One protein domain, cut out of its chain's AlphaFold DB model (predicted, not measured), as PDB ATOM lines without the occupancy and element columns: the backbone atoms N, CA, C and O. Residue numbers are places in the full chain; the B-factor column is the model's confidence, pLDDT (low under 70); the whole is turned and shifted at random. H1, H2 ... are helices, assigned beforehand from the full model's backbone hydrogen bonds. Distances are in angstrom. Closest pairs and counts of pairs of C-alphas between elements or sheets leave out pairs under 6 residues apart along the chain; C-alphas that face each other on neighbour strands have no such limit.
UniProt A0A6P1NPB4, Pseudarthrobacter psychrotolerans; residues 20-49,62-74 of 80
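This is residues 20 to 49 and 62 to 74 of the 80 residues of a protein of Pseudarthrobacter psychrotolerans (UniProt A0A6P1NPB4). Two short helices, H1 and H2, sit towards opposite ends of an elongated body, and the loop of residues 35 to 49 folds back beside H1, its turn near residues 41 to 42 reaching towards H2. The printed part has 43 residues, with H1 then H2 along the chain and no named strand. The class is all helix, though under half of the residues, 18 of 43, are in named elements. The whole is compact, radius of gyration of the C-alphas 10.2 A, and spans 28 by 18 by 15 A.

Start at H1, residues 25 to 34; H2, residues 65 to 72, is apart from it. Within the loop, look at residues 38 to 39, which pair antiparallel with residues 45 to 46. In H1 and H2 every O i to N i+4 pair is within hydrogen-bond range.

Find C-alpha 25 at (36.997, 86.107, 14.348); H1 runs 14.4 A to C-alpha 34 at (40.791, 79.773, 26.685). H2 runs 10.4 A and ends at C-alpha 72, (28.587, 83.967, 1.175).

The two farthest C-alphas, of Thr 34 and Gly 73, are 29.0 A apart. Residues 50 to 61 are not printed; C-alphas 49 and 62 are 16.6 A apart across this cut, which the link from H1 to H2 crosses. Confidence is low, with pLDDT under 70, at residues 47 to 49 and 62.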
ATOM      1  N   HIS A  20      38.364  72.678   5.726       75.12
ATOM      2  CA  HIS A  20      38.485  73.972   6.378       75.12
ATOM      3  C   HIS A  20      37.102  74.507   6.756       75.12
ATOM      4  O   HIS A  20      36.242  74.744   5.904       75.12
ATOM      5  N   HIS A  21      36.893  74.721   8.052       80.12
ATOM      6  CA  HIS A  21      35.692  75.343   8.594       80.12
ATOM      7  C   HIS A  21      35.908  76.846   8.801       80.12
ATOM      8  O   HIS A  21      36.995  77.287   9.172       80.12
ATOM      9  N   TYR A  22      34.862  77.644   8.577       80.69
ATOM     10  CA  TYR A  22      34.888  79.067   8.907       80.69
ATOM     11  C   TYR A  22      34.361  79.298  10.313       80.69
ATOM     12  O   TYR A  22      33.332  78.748  10.704       80.69
ATOM     13  N   TYR A  23      35.036  80.181  11.035       82.94
ATOM     14  CA  TYR A  23      34.701  80.585  12.391       82.94
ATOM     15  C   TYR A  23      34.568  82.107  12.441       82.94
ATOM     16  O   TYR A  23      35.108  82.824  11.596       82.94
ATOM     17  N   LYS A  24      33.842  82.630  13.429       81.12
ATOM     18  CA  LYS A  24      33.788  84.079  13.655       81.12
ATOM     19  C   LYS A  24      35.099  84.521  14.307       81.12
ATOM     20  O   LYS A  24      35.497  83.913  15.292       81.12
ATOM     21  N   GLY A  25      35.711  85.607  13.827       76.56
ATOM     22  CA  GLY A  25      36.997  86.107  14.348       76.56
ATOM     23  C   GLY A  25      37.043  86.225  15.877       76.56
ATOM     24  O   GLY A  25      37.897  85.629  16.512       76.56
ATOM     25  N   ARG A  26      36.021  86.842  16.485       76.81
ATOM     26  CA  ARG A  26      35.899  86.953  17.955       76.81
ATOM     27  C   ARG A  26      35.918  85.612  18.703       76.81
ATOM     28  O   ARG A  26      36.323  85.550  19.857       76.81
ATOM     29  N   ASP A  27      35.396  84.558  18.075       78.75
ATOM     30  CA  ASP A  27      35.333  83.224  18.663       78.75
ATOM     31  C   ASP A  27      36.679  82.504  18.464       78.75
ATOM     32  O   ASP A  27      37.091  81.766  19.353       78.75
ATOM     33  N   ILE A  28      37.407  82.790  17.372       76.50
ATOM     34  CA  ILE A  28      38.800  82.354  17.171       76.50
ATOM     35  C   ILE A  28      39.689  82.894  18.294       76.50
ATOM     36  O   ILE A  28      40.351  82.106  18.967       76.50
ATOM     37  N   ASP A  29      39.643  84.207  18.534       78.38
ATOM     38  CA  ASP A  29      40.467  84.862  19.557       78.38
ATOM     39  C   ASP A  29      40.182  84.286  20.952       78.38
ATOM     40  O   ASP A  29      41.105  83.937  21.688       78.38
ATOM     41  N   ARG A  30      38.896  84.092  21.296       77.38
ATOM     42  CA  ARG A  30      38.501  83.440  22.556       77.38
ATOM     43  C   ARG A  30      39.072  82.025  22.653       77.38
ATOM     44  O   ARG A  30      39.700  81.712  23.658       77.38
ATOM     45  N   SER A  31      38.888  81.195  21.622       79.12
ATOM     46  CA  SER A  31      39.369  79.802  21.606       79.12
ATOM     47  C   SER A  31      40.880  79.709  21.783       79.12
ATOM     48  O   SER A  31      41.359  78.839  22.501       79.12
ATOM     49  N   GLN A  32      41.643  80.613  21.164       77.12
ATOM     50  CA  GLN A  32      43.099  80.616  21.285       77.12
ATOM     51  C   GLN A  32      43.567  80.939  22.710       77.12
ATOM     52  O   GLN A  32      44.564  80.377  23.162       77.12
ATOM     53  N   VAL A  33      42.836  81.796  23.432       81.44
ATOM     54  CA  VAL A  33      43.156  82.168  24.818       81.44
ATOM     55  C   VAL A  33      42.676  81.111  25.814       81.44
ATOM     56  O   VAL A  33      43.429  80.709  26.698       81.44
ATOM     57  N   THR A  34      41.430  80.649  25.687       82.25
ATOM     58  CA  THR A  34      40.791  79.773  26.685       82.25
ATOM     59  C   THR A  34      40.943  78.286  26.381       82.25
ATOM     60  O   THR A  34      40.678  77.457  27.248       82.25
ATOM     61  N   ARG A  35      41.367  77.930  25.160       78.12
ATOM     62  CA  ARG A  35      41.320  76.566  24.599       78.12
ATOM     63  C   ARG A  35      39.921  75.949  24.581       78.12
ATOM     64  O   ARG A  35      39.784  74.739  24.403       78.12
ATOM     65  N   GLU A  36      38.878  76.759  24.745       80.38
ATOM     66  CA  GLU A  36      37.509  76.268  24.674       80.38
ATOM     67  C   GLU A  36      37.147  75.865  23.241       80.38
ATOM     68  O   GLU A  36      37.588  76.510  22.275       80.38
ATOM     69  N   PRO A  37      36.317  74.821  23.085       79.94
ATOM     70  CA  PRO A  37      35.784  74.453  21.790       79.94
ATOM     71  C   PRO A  37      34.940  75.596  21.227       79.94
ATOM     72  O   PRO A  37      34.226  76.294  21.950       79.94
ATOM     73  N   ILE A  38      34.988  75.765  19.911       81.94
ATOM     74  CA  ILE A  38      34.195  76.769  19.216       81.94
ATOM     75  C   ILE A  38      33.356  76.175  18.112       81.94
ATOM     76  O   ILE A  38      33.627  75.098  17.586       81.94
ATOM     77  N   THR A  39      32.331  76.932  17.751       83.12
ATOM     78  CA  THR A  39      31.360  76.550  16.742       83.12
ATOM     79  C   THR A  39      31.693  77.207  15.406       83.12
ATOM     80  O   THR A  39      31.762  78.435  15.298       83.12
ATOM     81  N   ALA A  40      31.885  76.390  14.376       84.06
ATOM     82  CA  ALA A  40      31.984  76.822  12.990       84.06
ATOM     83  C   ALA A  40      30.651  77.395  12.488       84.06
ATOM     84  O   ALA A  40      29.587  77.133  13.049       84.06
ATOM     85  N   LEU A  41      30.678  78.117  11.366       82.69
ATOM     86  CA  LEU A  41      29.466  78.638  10.721       82.69
ATOM     87  C   LEU A  41      28.464  77.533  10.346       82.69
ATOM     88  O   LEU A  41      27.265  77.786  10.345       82.69
ATOM     89  N   CYS A  42      28.937  76.313  10.077       80.19
ATOM     90  CA  CYS A  42      28.094  75.150   9.798       80.19
ATOM     91  C   CYS A  42      27.548  74.436  11.051       80.19
ATOM     92  O   CYS A  42      26.874  73.419  10.912       80.19
ATOM     93  N   GLY A  43      27.861  74.917  12.259       80.06
ATOM     94  CA  GLY A  43      27.448  74.295  13.524       80.06
ATOM     95  C   GLY A  43      28.402  73.224  14.066       80.06
ATOM     96  O   GLY A  43      28.131  72.663  15.124       80.06
ATOM     97  N   GLU A  44      29.514  72.947  13.379       79.06
ATOM     98  CA  GLU A  44      30.537  72.003  13.851       79.06
ATOM     99  C   GLU A  44      31.231  72.560  15.100       79.06
ATOM    100  O   GLU A  44      31.628  73.725  15.097       79.06
ATOM    101  N   ILE A  45      31.381  71.757  16.157       80.88
ATOM    102  CA  ILE A  45      32.025  72.177  17.408       80.88
ATOM    103  C   ILE A  45      33.375  71.477  17.526       80.88
ATOM    104  O   ILE A  45      33.438  70.252  17.553       80.88
ATOM    105  N   GLY A  46      34.447  72.253  17.653       71.44
ATOM    106  CA  GLY A  46      35.791  71.723  17.853       71.44
ATOM    107  C   GLY A  46      36.737  72.783  18.397       71.44
ATOM    108  O   GLY A  46      36.490  73.981  18.261       71.44
ATOM    109  N   ALA A  47      37.820  72.354  19.038       61.34
ATOM    110  CA  ALA A  47      38.910  73.268  19.355       61.34
ATOM    111  C   ALA A  47      39.571  73.722  18.049       61.34
ATOM    112  O   ALA A  47      39.780  72.902  17.148       61.34
ATOM    113  N   ILE A  48      39.937  75.004  17.946       66.19
ATOM    114  CA  ILE A  48      40.870  75.410  16.897       66.19
ATOM    115  C   ILE A  48      42.207  74.757  17.230       66.19
ATOM    116  O   ILE A  48      42.979  75.257  18.045       66.19
ATOM    117  N   SER A  49      42.490  73.637  16.574       54.41
ATOM    118  CA  SER A  49      43.868  73.268  16.301       54.41
ATOM    119  C   SER A  49      44.404  74.392  15.426       54.41
ATOM    120  O   SER A  49      43.971  74.538  14.281       54.41
ATOM    121  N   VAL A  62      39.944  72.344   0.797       68.94
ATOM    122  CA  VAL A  62      38.525  72.013   0.680       68.94
ATOM    123  C   VAL A  62      37.806  72.733   1.808       68.94
ATOM    124  O   VAL A  62      37.923  72.368   2.972       68.94
ATOM    125  N   VAL A  63      37.074  73.795   1.487       74.25
ATOM    126  CA  VAL A  63      36.244  74.492   2.476       74.25
ATOM    127  C   VAL A  63      34.956  73.703   2.689       74.25
ATOM    128  O   VAL A  63      34.349  73.225   1.731       74.25
ATOM    129  N   CYS A  64      34.504  73.601   3.940       77.19
ATOM    130  CA  CYS A  64      33.192  73.052   4.258       77.19
ATOM    131  C   CYS A  64      32.108  73.801   3.450       77.19
ATOM    132  O   CYS A  64      31.948  75.015   3.631       77.19
ATOM    133  N   PRO A  65      31.331  73.122   2.583       78.31
ATOM    134  CA  PRO A  65      30.378  73.784   1.691       78.31
ATOM    135  C   PRO A  65      29.266  74.513   2.458       78.31
ATOM    136  O   PRO A  65      28.809  75.573   2.027       78.31
ATOM    137  N   MET A  66      28.884  74.009   3.638       79.06
ATOM    138  CA  MET A  66      27.968  74.716   4.538       79.06
ATOM    139  C   MET A  66      28.587  76.017   5.056       79.06
ATOM    140  O   MET A  66      27.960  77.067   4.957       79.06
ATOM    141  N   CYS A  67      29.843  75.986   5.520       81.25
ATOM    142  CA  CYS A  67      30.552  77.200   5.935       81.25
ATOM    143  C   CYS A  67      30.670  78.210   4.786       81.25
ATOM    144  O   CYS A  67      30.432  79.397   5.002       81.25
ATOM    145  N   ALA A  68      31.006  77.752   3.576       81.06
ATOM    146  CA  ALA A  68      31.116  78.600   2.392       81.06
ATOM    147  C   ALA A  68      29.782  79.277   2.045       81.06
ATOM    148  O   ALA A  68      29.750  80.485   1.816       81.06
ATOM    149  N   THR A  69      28.683  78.519   2.083       82.88
ATOM    150  CA  THR A  69      27.329  79.030   1.822       82.88
ATOM    151  C   THR A  69      26.918  80.061   2.869       82.88
ATOM    152  O   THR A  69      26.495  81.164   2.523       82.88
ATOM    153  N   THR A  70      27.101  79.748   4.156       83.62
ATOM    154  CA  THR A  70      26.787  80.680   5.247       83.62
ATOM    155  C   THR A  70      27.628  81.949   5.151       83.62
ATOM    156  O   THR A  70      27.092  83.040   5.310       83.62
ATOM    157  N   TYR A  71      28.923  81.830   4.850       80.62
ATOM    158  CA  TYR A  71      29.813  82.979   4.685       80.62
ATOM    159  C   TYR A  71      29.419  83.852   3.488       80.62
ATOM    160  O   TYR A  71      29.395  85.075   3.606       80.62
ATOM    161  N   ALA A  72      29.057  83.244   2.354       81.81
ATOM    162  CA  ALA A  72      28.587  83.967   1.175       81.81
ATOM    163  C   ALA A  72      27.281  84.741   1.436       81.81
ATOM    164  O   ALA A  72      27.085  85.806   0.854       81.81
ATOM    165  N   GLY A  73      26.424  84.227   2.326       81.19
ATOM    166  CA  GLY A  73      25.183  84.877   2.750       81.19
ATOM    167  C   GLY A  73      25.352  85.984   3.796       81.19
ATOM    168  O   GLY A  73      24.384  86.685   4.090       81.19
ATOM    169  N   LEU A  74      26.547  86.173   4.372       80.31
ATOM    170  CA  LEU A  74      26.779  87.262   5.321       80.31
ATOM    171  C   LEU A  74      26.755  88.617   4.595       80.31
ATOM    172  O   LEU A  74      27.325  88.746   3.507       80.31
TER     173      LEU A  74